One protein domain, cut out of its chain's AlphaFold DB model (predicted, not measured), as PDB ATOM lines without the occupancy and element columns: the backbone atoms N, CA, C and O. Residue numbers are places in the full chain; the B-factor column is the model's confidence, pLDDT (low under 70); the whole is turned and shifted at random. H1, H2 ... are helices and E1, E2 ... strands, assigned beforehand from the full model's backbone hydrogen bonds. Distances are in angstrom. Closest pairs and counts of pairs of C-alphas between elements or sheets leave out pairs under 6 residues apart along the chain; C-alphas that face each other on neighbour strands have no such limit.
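Overview. This is residues 7 to 139 of the 140 residues of an uncharacterized protein of Phycisphaera sp (UniProt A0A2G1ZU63). A ribbon of two parallel strands, E2 and E3, has the long helix H5 packed along E3, and H4 lies side by side with H5. E1, H2 and H3 gather away from H5, and a long loop leads from E1 out to the small helix H1, with residues 19 to 24 sticking out. The printed part has 133 residues with five named helices and three named strands, in the order E1 H1 H2 H3 E2 H4 E3 H5; the sheet has the order E2, E3, parallel. The class is mixed, helices and strands, with under half of the residues in named elements. The whole is compact, with a radius of gyration of the C-alphas of 14.7 A and spans of 41 by 41 by 24 A.

Along the chain. Find C-alpha 11 at (31.022, 70.536, 8.947); there E1 begins, and it runs to residue 13. Go on to H1, residues 26 to 30, then H2, residues 38 to 44, 10.0 A long, and H3, residues 47 to 56, 14.5 A. Next comes E2, residues 61 to 66, 16.0 A long, beginning at C-alpha 61 at (22.858, 70.003, 15.863). H4, residues 88 to 97, spans 14.4 A, and E3, residues 103 to 109, spans 17.4 A. From residue 120, H5 runs 25.7 A to C-alpha 137 at (21.754, 70.417, 30.087).

Arrangement. Look first at E2 and E3, parallel neighbours at 11 degrees: N 65 and O 107 are 2.9 A apart and N 107 and O 63 are 3.0 A apart, within hydrogen-bond range. E2, H4 and E3 form a strand-helix-strand unit, two parallel strands with a helix between them in the chain, with a right-handed crossover. The closest C-alphas of E3 and H5 are those of Leu 103 and Asp 136, 6.0 A apart. H4 and H5 touch, closest at the C-alphas of Leu 95 and Glu 131, 6.9 A, with a shallow tilt of 11 degrees, the same way. H2 and H3 are close but not clearly touching, with the C-alphas of Trp 41 and Pro 48 closest at 7.1 A, and about perpendicular at 83 degrees. E1 pairs with no named strand, but its residues 12 to 13 pair with residues 35 to 36, parallel. The closest C-alphas of E1 and H3 are those of Ile 13 and Ile 49, 7.8 A apart; those of E1 and H2 are Ile 13 and Tyr 38, 7.1 A apart. H1 is apart from H3 and H5, among others. In H1, H2, H3, H4 and H5 every O i to N i+4 pair is within hydrogen-bond range.

Size, cuts and confidence. The two C-alphas farthest apart are those of Gly 57 and Val 117, 41.3 A. The printed part has no cut. The links E1 to H1, 12 residues, and E2 to H4, 21 residues, are long. In the B-factor column the mean pLDDT of the printed part is 92.4; residues 7 to 10 and residue 139 are under 70.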
ATOM      1  N   LEU A   7      33.022  66.366  13.859       59.69
ATOM      2  CA  LEU A   7      31.914  66.638  12.957       59.69
ATOM      3  C   LEU A   7      30.800  67.364  13.713       59.69
ATOM      4  O   LEU A   7      30.203  66.835  14.649       59.69
ATOM      5  N   LEU A   8      30.493  68.571  13.253       60.03
ATOM      6  CA  LEU A   8      29.373  69.375  13.723       60.03
ATOM      7  C   LEU A   8      28.463  69.660  12.522       60.03
ATOM      8  O   LEU A   8      28.842  70.430  11.647       60.03
ATOM      9  N   VAL A   9      27.290  69.023  12.445       57.44
ATOM     10  CA  VAL A   9      26.276  69.264  11.384       57.44
ATOM     11  C   VAL A   9      26.851  69.258   9.958       57.44
ATOM     12  O   VAL A   9      26.722  70.221   9.208       57.44
ATOM     13  N   GLY A  10      27.546  68.188   9.568       69.31
ATOM     14  CA  GLY A  10      28.116  68.103   8.217       69.31
ATOM     15  C   GLY A  10      29.278  69.069   7.957       69.31
ATOM     16  O   GLY A  10      29.692  69.210   6.813       69.31
ATOM     17  N   HIS A  11      29.815  69.719   8.994       86.62
ATOM     18  CA  HIS A  11      31.022  70.536   8.947       86.62
ATOM     19  C   HIS A  11      32.161  69.890   9.727       86.62
ATOM     20  O   HIS A  11      31.947  69.323  10.800       86.62
ATOM     21  N   TYR A  12      33.379  69.981   9.191       90.38
ATOM     22  CA  TYR A  12      34.549  69.346   9.788       90.38
ATOM     23  C   TYR A  12      35.420  70.380  10.485       90.38
ATOM     24  O   TYR A  12      35.922  71.320   9.865       90.38
ATOM     25  N   ILE A  13      35.635  70.175  11.779       91.44
ATOM     26  CA  ILE A  13      36.484  71.007  12.622       91.44
ATOM     27  C   ILE A  13      37.674  70.162  13.071       91.44
ATOM     28  O   ILE A  13      37.518  69.018  13.479       91.44
ATOM     29  N   GLY A  14      38.881  70.712  13.012       88.38
ATOM     30  CA  GLY A  14      40.076  70.041  13.509       88.38
ATOM     31  C   GLY A  14      40.856  69.211  12.500       88.38
ATOM     32  O   GLY A  14      41.859  68.626  12.899       88.38
ATOM     33  N   ILE A  15      40.469  69.209  11.214       89.75
ATOM     34  CA  ILE A  15      41.214  68.484  10.169       89.75
ATOM     35  C   ILE A  15      42.697  68.858  10.218       89.75
ATOM     36  O   ILE A  15      43.059  70.044  10.209       89.75
ATOM     37  N   LYS A  16      43.544  67.826  10.243       88.88
ATOM     38  CA  LYS A  16      45.005  67.918  10.275       88.88
ATOM     39  C   LYS A  16      45.664  66.725   9.581       88.88
ATOM     40  O   LYS A  16      45.013  65.748   9.221       88.88
ATOM     41  N   GLY A  17      46.987  66.803   9.453       84.25
ATOM     42  CA  GLY A  17      47.807  65.744   8.877       84.25
ATOM     43  C   GLY A  17      47.847  65.758   7.344       84.25
ATOM     44  O   GLY A  17      47.226  66.605   6.698       84.25
ATOM     45  N   PRO A  18      48.647  64.860   6.748       83.69
ATOM     46  CA  PRO A  18      48.786  64.765   5.303       83.69
ATOM     47  C   PRO A  18      47.540  64.150   4.652       83.69
ATOM     48  O   PRO A  18      46.951  63.191   5.154       83.69
ATOM     49  N   LEU A  19      47.194  64.666   3.476       87.31
ATOM     50  CA  LEU A  19      46.189  64.072   2.598       87.31
ATOM     51  C   LEU A  19      46.807  62.920   1.785       87.31
ATOM     52  O   LEU A  19      48.017  62.892   1.558       87.31
ATOM     53  N   ASN A  20      45.984  61.966   1.350       86.06
ATOM     54  CA  ASN A  20      46.390  60.951   0.372       86.06
ATOM     55  C   ASN A  20      46.603  61.572  -1.012       86.06
ATOM     56  O   ASN A  20      47.508  61.167  -1.739       86.06
ATOM     57  N   SER A  21      45.770  62.547  -1.367       89.94
ATOM     58  CA  SER A  21      45.828  63.268  -2.633       89.94
ATOM     59  C   SER A  21      45.367  64.714  -2.457       89.94
ATOM     60  O   SER A  21      44.777  65.089  -1.444       89.94
ATOM     61  N   ALA A  22      45.695  65.568  -3.428       87.50
ATOM     62  CA  ALA A  22      45.379  66.994  -3.354       87.50
ATOM     63  C   ALA A  22      43.865  67.283  -3.379       87.50
ATOM     64  O   ALA A  22      43.443  68.333  -2.897       87.50
ATOM     65  N   ASP A  23      43.078  66.351  -3.912       90.12
ATOM     66  CA  ASP A  23      41.631  66.418  -4.118       90.12
ATOM     67  C   ASP A  23      40.803  65.770  -2.991       90.12
ATOM     68  O   ASP A  23      39.577  65.852  -3.013       90.12
ATOM     69  N   ASP A  24      41.438  65.200  -1.955       87.00
ATOM     70  CA  ASP A  24      40.766  64.523  -0.824       87.00
ATOM     71  C   ASP A  24      39.678  65.382  -0.139       87.00
ATOM     72  O   ASP A  24      38.736  64.862   0.455       87.00
ATOM     73  N   LEU A  25      39.818  66.709  -0.193       87.31
ATOM     74  CA  LEU A  25      38.903  67.661   0.442       87.31
ATOM     75  C   LEU A  25      37.938  68.328  -0.544       87.31
ATOM     76  O   LEU A  25      37.094  69.119  -0.120       87.31
ATOM     77  N   ASP A  26      38.067  68.064  -1.842       90.56
ATOM     78  CA  ASP A  26      37.326  68.801  -2.863       90.56
ATOM     79  C   ASP A  26      35.844  68.450  -2.837       90.56
ATOM     80  O   ASP A  26      35.019  69.361  -2.836       90.56
ATOM     81  N   TYR A  27      35.501  67.173  -2.638       89.38
ATOM     82  CA  TYR A  27      34.108  66.762  -2.452       89.38
ATOM     83  C   TYR A  27      33.429  67.536  -1.314       89.38
ATOM     84  O   TYR A  27      32.329  68.055  -1.482       89.38
ATOM     85  N   ALA A  28      34.094  67.672  -0.163       88.94
ATOM     86  CA  ALA A  28      33.535  68.394   0.974       88.94
ATOM     87  C   ALA A  28      33.265  69.866   0.615       88.94
ATOM     88  O   ALA A  28      32.156  70.362   0.818       88.94
ATOM     89  N   LYS A  29      34.235  70.544  -0.012       88.62
ATOM     90  CA  LYS A  29      34.067  71.931  -0.475       88.62
ATOM     91  C   LYS A  29      32.922  72.064  -1.484       88.62
ATOM     92  O   LYS A  29      32.127  72.993  -1.376       88.62
ATOM     93  N   GLU A  30      32.824  71.142  -2.441       93.50
ATOM     94  CA  GLU A  30      31.776  71.121  -3.471       93.50
ATOM     95  C   GLU A  30      30.376  70.932  -2.880       93.50
ATOM     96  O   GLU A  30      29.415  71.508  -3.387       93.50
ATOM     97  N   GLN A  31      30.257  70.172  -1.787       93.00
ATOM     98  CA  GLN A  31      29.001  70.002  -1.051       93.00
ATOM     99  C   GLN A  31      28.706  71.152  -0.067       93.00
ATOM    100  O   GLN A  31      27.708  71.105   0.648       93.00
ATOM    101  N   GLY A  32      29.549  72.189  -0.009       90.00
ATOM    102  CA  GLY A  32      29.382  73.310   0.921       90.00
ATOM    103  C   GLY A  32      29.746  72.975   2.372       90.00
ATOM    104  O   GLY A  32      29.358  73.700   3.290       90.00
ATOM    105  N   ILE A  33      30.497  71.895   2.595       90.94
ATOM    106  CA  ILE A  33      31.013  71.530   3.911       90.94
ATOM    107  C   ILE A  33      32.139  72.497   4.282       90.94
ATOM    108  O   ILE A  33      33.224  72.478   3.698       90.94
ATOM    109  N   GLU A  34      31.893  73.341   5.283       92.81
ATOM    110  CA  GLU A  34      32.942  74.125   5.923       92.81
ATOM    111  C   GLU A  34      34.027  73.220   6.520       92.81
ATOM    112  O   GLU A  34      33.749  72.306   7.302       92.81
ATOM    113  N   LEU A  35      35.275  73.534   6.171       92.12
ATOM    114  CA  LEU A  35      36.473  72.900   6.703       92.12
ATOM    115  C   LEU A  35      37.209  73.901   7.595       92.12
ATOM    116  O   LEU A  35      37.869  74.831   7.118       92.12
ATOM    117  N   VAL A  36      37.122  73.704   8.905       93.75
ATOM    118  CA  VAL A  36      37.904  74.456   9.889       93.75
ATOM    119  C   VAL A  36      39.078  73.583  10.308       93.75
ATOM    120  O   VAL A  36      38.979  72.788  11.234       93.75
ATOM    121  N   THR A  37      40.204  73.690   9.604       92.88
ATOM    122  CA  THR A  37      41.414  72.928   9.959       92.88
ATOM    123  C   THR A  37      41.931  73.321  11.343       92.88
ATOM    124  O   THR A  37      41.688  74.441  11.804       92.88
ATOM    125  N   TYR A  38      42.707  72.443  11.988       92.88
ATOM    126  CA  TYR A  38      43.368  72.787  13.254       92.88
ATOM    127  C   TYR A  38      44.209  74.068  13.121       92.88
ATOM    128  O   TYR A  38      44.129  74.953  13.965       92.88
ATOM    129  N   ALA A  39      44.955  74.219  12.020       93.12
ATOM    130  CA  ALA A  39      45.767  75.411  11.769       93.12
ATOM    131  C   ALA A  39      44.926  76.696  11.674       93.12
ATOM    132  O   ALA A  39      45.325  77.729  12.211       93.12
ATOM    133  N   ARG A  40      43.754  76.631  11.028       95.00
ATOM    134  CA  ARG A  40      42.828  77.766  10.941       95.00
ATOM    135  C   ARG A  40      42.242  78.104  12.306       95.00
ATOM    136  O   ARG A  40      42.282  79.262  12.704       95.00
ATOM    137  N   TRP A  41      41.766  77.103  13.046       95.06
ATOM    138  CA  TRP A  41      41.280  77.306  14.411       95.06
ATOM    139  C   TRP A  41      42.369  77.894  15.313       95.06
ATOM    140  O   TRP A  41      42.121  78.830  16.060       95.06
ATOM    141  N   LYS A  42      43.613  77.421  15.197       94.81
ATOM    142  CA  LYS A  42      44.732  77.926  15.996       94.81
ATOM    143  C   LYS A  42      45.048  79.399  15.709       94.81
ATOM    144  O   LYS A  42      45.507  80.102  16.606       94.81
ATOM    145  N   ALA A  43      44.824  79.852  14.476       97.19
ATOM    146  CA  ALA A  43      45.057  81.232  14.057       97.19
ATOM    147  C   ALA A  43      43.871  82.167  14.357       97.19
ATOM    148  O   ALA A  43      44.081  83.320  14.725       97.19
ATOM    149  N   GLU A  44      42.638  81.682  14.191       97.12
ATOM    150  CA  GLU A  44      41.412  82.498  14.214       97.12
ATOM    151  C   GLU A  44      40.544  82.265  15.466       97.12
ATOM    152  O   GLU A  44      39.572  82.985  15.705       97.12
ATOM    153  N   GLY A  45      40.877  81.263  16.276       94.69
ATOM    154  CA  GLY A  45      40.100  80.832  17.432       94.69
ATOM    155  C   GLY A  45      38.724  80.295  17.039       94.69
ATOM    156  O   GLY A  45      38.562  79.553  16.068       94.69
ATOM    157  N   PHE A  46      37.708  80.684  17.810       95.00
ATOM    158  CA  PHE A  46      36.335  80.204  17.644       95.00
ATOM    159  C   PHE A  46      35.559  80.904  16.512       95.00
ATOM    160  O   PHE A  46      34.516  80.410  16.094       95.00
ATOM    161  N   ALA A  47      36.060  82.019  15.971       96.44
ATOM    162  CA  ALA A  47      35.384  82.800  14.928       96.44
ATOM    163  C   ALA A  47      34.906  81.980  13.704       96.44
ATOM    164  O   ALA A  47      33.740  82.121  13.328       96.44
ATOM    165  N   PRO A  48      35.719  81.096  13.087       94.88
ATOM    166  CA  PRO A  48      35.257  80.267  11.972       94.88
ATOM    167  C   PRO A  48      34.164  79.264  12.366       94.88
ATOM    168  O   PRO A  48      33.303  78.959  11.546       94.88
ATOM    169  N   ILE A  49      34.167  78.775  13.609       94.06
ATOM    170  CA  ILE A  49      33.125  77.877  14.127       94.06
ATOM    171  C   ILE A  49      31.841  78.672  14.378       94.06
ATOM    172  O   ILE A  49      30.766  78.232  13.986       94.06
ATOM    173  N   GLN A  50      31.943  79.880  14.942       94.56
ATOM    174  CA  GLN A  50      30.789  80.756  15.134       94.56
ATOM    175  C   GLN A  50      30.092  81.072  13.805       94.56
ATOM    176  O   GLN A  50      28.875  80.984  13.726       94.56
ATOM    177  N   ALA A  51      30.847  81.340  12.736       93.94
ATOM    178  CA  ALA A  51      30.270  81.566  11.410       93.94
ATOM    179  C   ALA A  51      29.491  80.346  10.873       93.94
ATOM    180  O   ALA A  51      28.514  80.508  10.144       93.94
ATOM    181  N   VAL A  52      29.906  79.124  11.228       92.19
ATOM    182  CA  VAL A  52      29.147  77.898  10.933       92.19
ATOM    183  C   VAL A  52      27.856  77.862  11.745       92.19
ATOM    184  O   VAL A  52      26.785  77.673  11.171       92.19
ATOM    185  N   LEU A  53      27.951  78.088  13.057       91.69
ATOM    186  CA  LEU A  53      26.804  78.092  13.966       91.69
ATOM    187  C   LEU A  53      25.758  79.143  13.573       91.69
ATOM    188  O   LEU A  53      24.571  78.839  13.557       91.69
ATOM    189  N   ASP A  54      26.187  80.338  13.168       93.75
ATOM    190  CA  ASP A  54      25.299  81.414  12.717       93.75
ATOM    191  C   ASP A  54      24.504  81.019  11.460       93.75
ATOM    192  O   ASP A  54      23.353  81.428  11.304       93.75
ATOM    193  N   ARG A  55      25.096  80.211  10.564       91.56
ATOM    194  CA  ARG A  55      24.407  79.685   9.370       91.56
ATOM    195  C   ARG A  55      23.419  78.570   9.704       91.56
ATOM    196  O   ARG A  55      22.389  78.488   9.044       91.56
ATOM    197  N   ILE A  56      23.730  77.732  10.695       90.12
ATOM    198  CA  ILE A  56      22.831  76.678  11.202       90.12
ATOM    199  C   ILE A  56      21.646  77.302  11.958       90.12
ATOM    200  O   ILE A  56      20.519  76.815  11.890       90.12
ATOM    201  N   GLY A  57      21.876  78.404  12.673       89.50
ATOM    202  CA  GLY A  57      20.844  79.100  13.435       89.50
ATOM    203  C   GLY A  57      20.284  78.235  14.568       89.50
ATOM    204  O   GLY A  57      21.025  77.782  15.436       89.50
ATOM    205  N   SER A  58      18.963  78.038  14.587       90.38
ATOM    206  CA  SER A  58      18.265  77.253  15.621       90.38
ATOM    207  C   SER A  58      18.042  75.785  15.248       90.38
ATOM    208  O   SER A  58      17.360  75.066  15.985       90.38
ATOM    209  N   ASP A  59      18.550  75.349  14.096       91.25
ATOM    210  CA  ASP A  59      18.376  73.974  13.640       91.25
ATOM    211  C   ASP A  59      19.078  72.981  14.574       91.25
ATOM    212  O   ASP A  59      20.032  73.310  15.281       91.25
ATOM    213  N   GLY A  60      18.567  71.750  14.597       90.69
ATOM    214  CA  GLY A  60      19.111  70.679  15.425       90.69
ATOM    215  C   GLY A  60      20.543  70.319  15.027       90.69
ATOM    216  O   GLY A  60      20.825  70.025  13.867       90.69
ATOM    217  N   VAL A  61      21.435  70.291  16.012       92.44
ATOM    218  CA  VAL A  61      22.858  70.003  15.863       92.44
ATOM    219  C   VAL A  61      23.156  68.588  16.343       92.44
ATOM    220  O   VAL A  61      22.903  68.263  17.500       92.44
ATOM    221  N   TYR A  62      23.724  67.753  15.473       94.88
ATOM    222  CA  TYR A  62      24.354  66.495  15.880       94.88
ATOM    223  C   TYR A  62      25.870  66.684  15.980       94.88
ATOM    224  O   TYR A  62      26.482  67.239  15.058       94.88
ATOM    225  N   LEU A  63      26.458  66.226  17.086       95.06
ATOM    226  CA  LEU A  63      27.888  66.339  17.379       95.06
ATOM    227  C   LEU A  63      28.554  64.958  17.380       95.06
ATOM    228  O   LEU A  63      28.350  64.185  18.308       95.06
ATOM    229  N   SER A  64      29.385  64.664  16.386       95.69
ATOM    230  CA  SER A  64      30.178  63.429  16.364       95.69
ATOM    231  C   SER A  64      31.645  63.742  16.629       95.69
ATOM    232  O   SER A  64      32.282  64.463  15.857       95.69
ATOM    233  N   TYR A  65      32.159  63.259  17.760       95.56
ATOM    234  CA  TYR A  65      33.486  63.596  18.260       95.56
ATOM    235  C   TYR A  65      34.475  62.455  18.027       95.56
ATOM    236  O   TYR A  65      34.474  61.465  18.761       95.56
ATOM    237  N   ASP A  66      35.374  62.618  17.059       95.69
ATOM    238  CA  ASP A  66      36.500  61.703  16.875       95.69
ATOM    239  C   ASP A  66      37.651  62.049  17.831       95.69
ATOM    240  O   ASP A  66      38.169  63.173  17.828       95.69
ATOM    241  N   ILE A  67      38.068  61.091  18.663       96.12
ATOM    242  CA  ILE A  67      39.165  61.294  19.615       96.12
ATOM    243  C   ILE A  67      40.516  61.513  18.915       96.12
ATOM    244  O   ILE A  67      41.421  62.101  19.508       96.12
ATOM    245  N   ASP A  68      40.662  61.089  17.656       93.69
ATOM    246  CA  ASP A  68      41.909  61.198  16.897       93.69
ATOM    247  C   ASP A  68      42.199  62.630  16.390       93.69
ATOM    248  O   ASP A  68      43.288  62.918  15.873       93.69
ATOM    249  N   CYS A  69      41.278  63.583  16.616       92.81
ATOM    250  CA  CYS A  69      41.539  65.014  16.422       92.81
ATOM    251  C   CYS A  69      42.510  65.585  17.476       92.81
ATOM    252  O   CYS A  69      43.187  66.593  17.234       92.81
ATOM    253  N   ILE A  70      42.632  64.909  18.618       95.50
ATOM    254  CA  ILE A  70      43.559  65.230  19.698       95.50
ATOM    255  C   ILE A  70      44.968  64.758  19.338       95.50
ATOM    256  O   ILE A  70      45.157  63.751  18.656       95.50
ATOM    257  N   ASP A  71      45.986  65.488  19.793       95.62
ATOM    258  CA  ASP A  71      47.363  65.039  19.616       95.62
ATOM    259  C   ASP A  71      47.602  63.690  20.339       95.62
ATOM    260  O   ASP A  71      47.182  63.532  21.494       95.62
ATOM    261  N   PRO A  72      48.309  62.719  19.722       95.69
ATOM    262  CA  PRO A  72      48.573  61.410  20.319       95.69
ATOM    263  C   PRO A  72      49.305  61.454  21.666       95.69
ATOM    264  O   PRO A  72      49.268  60.474  22.405       95.69
ATOM    265  N   VAL A  73      49.954  62.573  22.019       96.12
ATOM    266  CA  VAL A  73      50.497  62.785  23.373       96.12
ATOM    267  C   VAL A  73      49.398  62.733  24.445       96.12
ATOM    268  O   VAL A  73      49.664  62.287  25.561       96.12
ATOM    269  N   PHE A  74      48.172  63.151  24.123       96.75
ATOM    270  CA  PHE A  74      47.032  63.148  25.047       96.75
ATOM    271  C   PHE A  74      46.039  62.011  24.773       96.75
ATOM    272  O   PHE A  74      45.434  61.509  25.718       96.75
ATOM    273  N   ALA A  75      45.891  61.593  23.512       96.94
ATOM    274  CA  ALA A  75      44.971  60.536  23.084       96.94
ATOM    275  C   ALA A  75      45.678  59.451  22.239       96.94
ATOM    276  O   ALA A  75      45.408  59.313  21.046       96.94
ATOM    277  N   PRO A  76      46.615  58.674  22.814       96.75
ATOM    278  CA  PRO A  76      47.338  57.639  22.065       96.75
ATOM    279  C   PRO A  76      46.455  56.451  21.642       96.75
ATOM    280  O   PRO A  76      46.794  55.718  20.711       96.75
ATOM    281  N   GLY A  77      45.337  56.234  22.335       97.56
ATOM    282  CA  GLY A  77      44.436  55.103  22.165       97.56
ATOM    283  C   GLY A  77      43.451  55.277  21.019       97.56
ATOM    284  O   GLY A  77      42.257  55.372  21.276       97.56
ATOM    285  N   THR A  78      43.935  55.311  19.780       96.69
ATOM    286  CA  THR A  78      43.097  55.376  18.570       96.69
ATOM    287  C   THR A  78      43.690  54.557  17.415       96.69
ATOM    288  O   THR A  78      44.889  54.236  17.390       96.69
ATOM    289  N   GLY A  79      42.848  54.180  16.449       94.69
ATOM    290  CA  GLY A  79      43.242  53.442  15.250       94.69
ATOM    291  C   GLY A  79      44.196  54.230  14.348       94.69
ATOM    292  O   GLY A  79      45.164  53.658  13.829       94.69
ATOM    293  N   THR A  80      43.975  55.541  14.228       92.19
ATOM    294  CA  THR A  80      44.658  56.439  13.289       92.19
ATOM    295  C   THR A  80      45.253  57.648  14.013       92.19
ATOM    296  O   THR A  80      44.729  58.745  13.926       92.19
ATOM    297  N   PRO A  81      46.359  57.505  14.760       91.62
ATOM    298  CA  PRO A  81      46.964  58.650  15.433       91.62
ATOM    299  C   PRO A  81      47.570  59.633  14.418       91.62
ATOM    300  O   PRO A  81      48.310  59.235  13.516       91.62
ATOM    301  N   SER A  82      47.320  60.931  14.606       89.81
ATOM    302  CA  SER A  82      47.839  61.997  13.739       89.81
ATOM    303  C   SER A  82      48.384  63.161  14.576       89.81
ATOM    304  O   SER A  82      47.662  63.755  15.373       89.81
ATOM    305  N   VAL A  83      49.676  63.463  14.433       93.19
ATOM    306  CA  VAL A  83      50.394  64.466  15.246       93.19
ATOM    307  C   VAL A  83      50.027  65.908  14.884       93.19
ATOM    308  O   VAL A  83      49.592  66.189  13.768       93.19
ATOM    309  N   GLY A  84      50.271  66.838  15.810       91.44
ATOM    310  CA  GLY A  84      49.956  68.257  15.637       91.44
ATOM    311  C   GLY A  84      48.473  68.553  15.860       91.44
ATOM    312  O   GLY A  84      47.913  69.399  15.170       91.44
ATOM    313  N   GLY A  85      47.845  67.799  16.766       92.69
ATOM    314  CA  GLY A  85      46.443  67.948  17.144       92.69
ATOM    315  C   GLY A  85      46.193  68.939  18.260       92.69
ATOM    316  O   GLY A  85      47.108  69.593  18.762       92.69
ATOM    317  N   PHE A  86      44.928  69.000  18.667       96.06
ATOM    318  CA  PHE A  86      44.546  69.736  19.861       96.06
ATOM    319  C   PHE A  86      45.197  69.123  21.097       96.06
ATOM    320  O   PHE A  86      45.311  67.904  21.239       96.06
ATOM    321  N   THR A  87      45.563  69.981  22.037       97.19
ATOM    322  CA  THR A  87      45.753  69.566  23.423       97.19
ATOM    323  C   THR A  87      44.409  69.217  24.061       97.19
ATOM    324  O   THR A  87      43.353  69.683  23.627       97.19
ATOM    325  N   SER A  88      44.433  68.449  25.153       96.31
ATOM    326  CA  SER A  88      43.215  68.177  25.928       96.31
ATOM    327  C   SER A  88      42.538  69.460  26.432       96.31
ATOM    328  O   SER A  88      41.316  69.522  26.488       96.31
ATOM    329  N   ALA A  89      43.303  70.508  26.754       96.69
ATOM    330  CA  ALA A  89      42.750  71.789  27.188       96.69
ATOM    331  C   ALA A  89      42.000  72.520  26.061       96.69
ATOM    332  O   ALA A  89      40.880  72.979  26.273       96.69
ATOM    333  N   GLU A  90      42.589  72.587  24.865       96.44
ATOM    334  CA  GLU A  90      41.973  73.236  23.697       96.44
ATOM    335  C   GLU A  90      40.708  72.508  23.240       96.44
ATOM    336  O   GLU A  90      39.730  73.136  22.849       96.44
ATOM    337  N   ALA A  91      40.698  71.181  23.339       93.81
ATOM    338  CA  ALA A  91      39.527  70.370  23.044       93.81
ATOM    339  C   ALA A  91      38.329  70.699  23.948       93.81
ATOM    340  O   ALA A  91      37.207  70.857  23.467       93.81
ATOM    341  N   LEU A  92      38.573  70.838  25.256       94.75
ATOM    342  CA  LEU A  92      37.541  71.230  26.218       94.75
ATOM    343  C   LEU A  92      37.109  72.689  26.012       94.75
ATOM    344  O   LEU A  92      35.927  72.999  26.136       94.75
ATOM    345  N   GLU A  93      38.042  73.586  25.684       94.75
ATOM    346  CA  GLU A  93      37.730  74.978  25.326       94.75
ATOM    347  C   GLU A  93      36.800  75.045  24.111       94.75
ATOM    348  O   GLU A  93      35.785  75.742  24.147       94.75
ATOM    349  N   LEU A  94      37.106  74.272  23.069       93.06
ATOM    350  CA  LEU A  94      36.305  74.198  21.856       93.06
ATOM    351  C   LEU A  94      34.884  73.710  22.154       93.06
ATOM    352  O   LEU A  94      33.930  74.360  21.731       93.06
ATOM    353  N   LEU A  95      34.737  72.616  22.913       93.62
ATOM    354  CA  LEU A  95      33.423  72.092  23.307       93.62
ATOM    355  C   LEU A  95      32.617  73.127  24.092       93.62
ATOM    356  O   LEU A  95      31.463  73.380  23.769       93.62
ATOM    357  N   ARG A  96      33.227  73.792  25.075       93.69
ATOM    358  CA  ARG A  96      32.551  74.829  25.874       93.69
ATOM    359  C   ARG A  96      32.142  76.045  25.045       93.69
ATOM    360  O   ARG A  96      31.151  76.694  25.376       93.69
ATOM    361  N   GLY A  97      32.872  76.342  23.971       93.19
ATOM    362  CA  GLY A  97      32.506  77.368  22.996       93.19
ATOM    363  C   GLY A  97      31.185  77.079  22.278       93.19
ATOM    364  O   GLY A  97      30.501  78.013  21.876       93.19
ATOM    365  N   LEU A  98      30.767  75.811  22.193       93.19
ATOM    366  CA  LEU A  98      29.490  75.400  21.595       93.19
ATOM    367  C   LEU A  98      28.275  75.674  22.500       93.19
ATOM    368  O   LEU A  98      27.172  75.217  22.213       93.19
ATOM    369  N   LYS A  99      28.431  76.387  23.618       93.06
ATOM    370  CA  LYS A  99      27.315  76.695  24.516       93.06
ATOM    371  C   LYS A  99      26.168  77.387  23.765       93.06
ATOM    372  O   LYS A  99      26.364  78.427  23.144       93.06
ATOM    373  N   GLY A 100      24.955  76.856  23.924       90.81
ATOM    374  CA  GLY A 100      23.729  77.421  23.352       90.81
ATOM    375  C   GLY A 100      23.301  76.816  22.014       90.81
ATOM    376  O   GLY A 100      22.279  77.237  21.479       90.81
ATOM    377  N   ILE A 101      24.034  75.831  21.481       92.62
ATOM    378  CA  ILE A 101      23.570  75.055  20.323       92.62
ATOM    379  C   ILE A 101      22.312  74.245  20.660       92.62
ATOM    380  O   ILE A 101      22.163  73.757  21.775       92.62
ATOM    381  N   ASN A 102      21.434  74.035  19.681       92.56
ATOM    382  CA  ASN A 102      20.305  73.112  19.809       92.56
ATOM    383  C   ASN A 102      20.784  71.663  19.602       92.56
ATOM    384  O   ASN A 102      20.625  71.104  18.519       92.56
ATOM    385  N   LEU A 103      21.452  71.077  20.598       93.75
ATOM    386  CA  LEU A 103      22.000  69.722  20.505       93.75
ATOM    387  C   LEU A 103      20.867  68.678  20.462       93.75
ATOM    388  O   LEU A 103      20.039  68.620  21.361       93.75
ATOM    389  N   VAL A 104      20.834  67.836  19.424       94.62
ATOM    390  CA  VAL A 104      19.816  66.771  19.259       94.62
ATOM    391  C   VAL A 104      20.378  65.359  19.423       94.62
ATOM    392  O   VAL A 104      19.641  64.374  19.378       94.62
ATOM    393  N   GLY A 105      21.693  65.246  19.591       94.38
ATOM    394  CA  GLY A 105      22.393  63.990  19.804       94.38
ATOM    395  C   GLY A 105      23.896  64.149  19.631       94.38
ATOM    396  O   GLY A 105      24.368  65.118  19.029       94.38
ATOM    397  N   ALA A 106      24.644  63.189  20.166       96.62
ATOM    398  CA  ALA A 106      26.088  63.166  20.039       96.62
ATOM    399  C   ALA A 106      26.675  61.757  20.167       96.62
ATOM    400  O   ALA A 106      26.056  60.876  20.771       96.62
ATOM    401  N   ASP A 107      27.891  61.582  19.658       96.50
ATOM    402  CA  ASP A 107      28.733  60.412  19.893       96.50
ATOM    403  C   ASP A 107      30.199  60.810  20.155       96.50
ATOM    404  O   ASP A 107      30.631  61.926  19.859       96.50
ATOM    405  N   VAL A 108      30.950  59.891  20.772       97.12
ATOM    406  CA  VAL A 108      32.412  59.952  20.889       97.12
ATOM    407  C   VAL A 108      32.959  58.638  20.346       97.12
ATOM    408  O   VAL A 108      32.586  57.569  20.836       97.12
ATOM    409  N   VAL A 109      33.811  58.711  19.328       96.12
ATOM    410  CA  VAL A 109      34.241  57.557  18.527       96.12
ATOM    411  C   VAL A 109      35.761  57.370  18.544       96.12
ATOM    412  O   VAL A 109      36.497  58.162  19.131       96.12
ATOM    413  N   GLU A 110      36.217  56.264  17.949       96.19
ATOM    414  CA  GLU A 110      37.634  55.919  17.719       96.19
ATOM    415  C   GLU A 110      38.517  55.729  18.965       96.19
ATOM    416  O   GLU A 110      39.741  55.613  18.868       96.19
ATOM    417  N   VAL A 111      37.917  55.606  20.152       97.75
ATOM    418  CA  VAL A 111      38.647  55.168  21.348       97.75
ATOM    419  C   VAL A 111      39.018  53.691  21.207       97.75
ATOM    420  O   VAL A 111      38.155  52.824  21.079       97.75
ATOM    421  N   MET A 112      40.314  53.401  21.294       97.62
ATOM    422  CA  MET A 112      40.896  52.076  21.110       97.62
ATOM    423  C   MET A 112      41.650  51.625  22.378       97.62
ATOM    424  O   MET A 112      42.841  51.917  22.530       97.62
ATOM    425  N   PRO A 113      40.992  50.890  23.301       96.94
ATOM    426  CA  PRO A 113      41.561  50.541  24.608       96.94
ATOM    427  C   PRO A 113      42.879  49.763  24.548       96.94
ATOM    428  O   PRO A 113      43.754  49.962  25.383       96.94
ATOM    429  N   GLU A 114      43.064  48.909  23.541       96.50
ATOM    430  CA  GLU A 114      44.296  48.124  23.357       96.50
ATOM    431  C   GLU A 114      45.544  48.982  23.084       96.50
ATOM    432  O   GLU A 114      46.666  48.522  23.296       96.50
ATOM    433  N   ARG A 115      45.354  50.232  22.642       95.19
ATOM    434  CA  ARG A 115      46.420  51.221  22.430       95.19
ATOM    435  C   ARG A 115      46.485  52.275  23.536       95.19
ATOM    436  O   ARG A 115      47.413  53.080  23.557       95.19
ATOM    437  N   ASP A 116      45.552  52.248  24.483       97.00
ATOM    438  CA  ASP A 116      45.468  53.189  25.599       97.00
ATOM    439  C   ASP A 116      46.057  52.597  26.886       97.00
ATOM    440  O   ASP A 116      45.366  52.401  27.884       97.00
ATOM    441  N   VAL A 117      47.356  52.292  26.872       91.69
ATOM    442  CA  VAL A 117      48.031  51.539  27.951       91.69
ATOM    443  C   VAL A 117      47.818  52.152  29.343       91.69
ATOM    444  O   VAL A 117      47.707  51.425  30.328       91.69
ATOM    445  N   ALA A 118      47.769  53.484  29.432       95.44
ATOM    446  CA  ALA A 118      47.590  54.213  30.689       95.44
ATOM    447  C   ALA A 118      46.128  54.603  30.985       95.44
ATOM    448  O   ALA A 118      45.863  55.166  32.045       95.44
ATOM    449  N   GLY A 119      45.185  54.334  30.074       97.06
ATOM    450  CA  GLY A 119      43.787  54.757  30.205       97.06
ATOM    451  C   GLY A 119      43.546  56.261  30.002       97.06
ATOM    452  O   GLY A 119      42.480  56.766  30.359       97.06
ATOM    453  N   ASN A 120      44.528  57.000  29.475       96.44
ATOM    454  CA  ASN A 120      44.450  58.456  29.315       96.44
ATOM    455  C   ASN A 120      43.413  58.853  28.261       96.44
ATOM    456  O   ASN A 120      42.676  59.820  28.447       96.44
ATOM    457  N   THR A 121      43.338  58.086  27.176       98.31
ATOM    458  CA  THR A 121      42.405  58.335  26.075       98.31
ATOM    459  C   THR A 121      40.973  58.089  26.529       98.31
ATOM    460  O   THR A 121      40.104  58.928  26.308       98.31
ATOM    461  N   ALA A 122      40.733  56.987  27.245       98.25
ATOM    462  CA  ALA A 122      39.438  56.674  27.837       98.25
ATOM    463  C   ALA A 122      39.011  57.729  28.873       98.25
ATOM    464  O   ALA A 122      37.852  58.148  28.885       98.25
ATOM    465  N   LEU A 123      39.941  58.203  29.711       98.31
ATOM    466  CA  LEU A 123      39.673  59.277  30.670       98.31
ATOM    467  C   LEU A 123      39.310  60.595  29.973       98.31
ATOM    468  O   LEU A 123      38.395  61.292  30.419       98.31
ATOM    469  N   LEU A 124      40.017  60.947  28.897       97.94
ATOM    470  CA  LEU A 124      39.722  62.139  28.107       97.94
ATOM    471  C   LEU A 124      38.360  62.018  27.414       97.94
ATOM    472  O   LEU A 124      37.549  62.935  27.515       97.94
ATOM    473  N   ALA A 125      38.070  60.875  26.792       98.19
ATOM    474  CA  ALA A 125      36.778  60.599  26.170       98.19
ATOM    475  C   ALA A 125      35.623  60.706  27.179       98.19
ATOM    476  O   ALA A 125      34.606  61.327  26.883       98.19
ATOM    477  N   ALA A 126      35.792  60.191  28.402       98.25
ATOM    478  CA  ALA A 126      34.792  60.332  29.459       98.25
ATOM    479  C   ALA A 126      34.538  61.802  29.847       98.25
ATOM    480  O   ALA A 126      33.388  62.193  30.052       98.25
ATOM    481  N   HIS A 127      35.584  62.635  29.909       97.62
ATOM    482  CA  HIS A 127      35.421  64.075  30.139       97.62
ATOM    483  C   HIS A 127      34.727  64.774  28.969       97.62
ATOM    484  O   HIS A 127      33.877  65.627  29.202       97.62
ATOM    485  N   ILE A 128      35.042  64.399  27.729       97.50
ATOM    486  CA  ILE A 128      34.362  64.920  26.538       97.50
ATOM    487  C   ILE A 128      32.868  64.588  26.591       97.50
ATOM    488  O   ILE A 128      32.049  65.490  26.439       97.50
ATOM    489  N   VAL A 129      32.500  63.336  26.890       97.88
ATOM    490  CA  VAL A 129      31.090  62.943  27.073       97.88
ATOM    491  C   VAL A 129      30.418  63.804  28.144       97.88
ATOM    492  O   VAL A 129      29.303  64.278  27.936       97.88
ATOM    493  N   PHE A 130      31.093  64.057  29.268       97.31
ATOM    494  CA  PHE A 130      30.552  64.913  30.322       97.31
ATOM    495  C   PHE A 130      30.332  66.364  29.862       97.31
ATOM    496  O   PHE A 130      29.277  66.929  30.139       97.31
ATOM    497  N   GLU A 131      31.279  66.967  29.136       96.50
ATOM    498  CA  GLU A 131      31.108  68.318  28.575       96.50
ATOM    499  C   GLU A 131      29.949  68.364  27.570       96.50
ATOM    500  O   GLU A 131      29.158  69.301  27.594       96.50
ATOM    501  N   ILE A 132      29.786  67.333  26.735       95.50
ATOM    502  CA  ILE A 132      28.663  67.225  25.793       95.50
ATOM    503  C   ILE A 132      27.325  67.149  26.541       95.50
ATOM    504  O   ILE A 132      26.387  67.867  26.201       95.50
ATOM    505  N   MET A 133      27.237  66.340  27.599       96.12
ATOM    506  CA  MET A 133      26.046  66.295  28.456       96.12
ATOM    507  C   MET A 133      25.780  67.642  29.144       96.12
ATOM    508  O   MET A 133      24.629  68.023  29.333       96.12
ATOM    509  N   ALA A 134      26.829  68.377  29.521       94.94
ATOM    510  CA  ALA A 134      26.690  69.708  30.101       94.94
ATOM    511  C   ALA A 134      26.198  70.745  29.076       94.94
ATOM    512  O   ALA A 134      25.435  71.635  29.450       94.94
ATOM    513  N   LEU A 135      26.591  70.626  27.801       91.94
ATOM    514  CA  LEU A 135      26.051  71.444  26.710       91.94
ATOM    515  C   LEU A 135      24.548  71.213  26.539       91.94
ATOM    516  O   LEU A 135      23.807  72.189  26.470       91.94
ATOM    517  N   ASP A 136      24.111  69.949  26.536       89.12
ATOM    518  CA  ASP A 136      22.692  69.571  26.469       89.12
ATOM    519  C   ASP A 136      21.899  70.104  27.673       89.12
ATOM    520  O   ASP A 136      20.848  70.718  27.541       89.12
ATOM    521  N   ALA A 137      22.434  69.949  28.884       88.12
ATOM    522  CA  ALA A 137      21.754  70.417  30.087       88.12
ATOM    523  C   ALA A 137      21.651  71.952  30.169       88.12
ATOM    524  O   ALA A 137      20.756  72.469  30.832       88.12
ATOM    525  N   ALA A 138      22.572  72.685  29.537       78.31
ATOM    526  CA  ALA A 138      22.608  74.147  29.551       78.31
ATOM    527  C   ALA A 138      21.670  74.808  28.523       78.31
ATOM    528  O   ALA A 138      21.620  76.040  28.472       78.31
ATOM    529  N   THR A 139      20.983  74.022  27.690       67.19
ATOM    530  CA  THR A 139      20.013  74.503  26.690       67.19
ATOM    531  C   THR A 139      18.558  74.343  27.153       67.19
ATOM    532  O   THR A 139      17.663  74.891  26.507       67.19
TER     533      THR A 139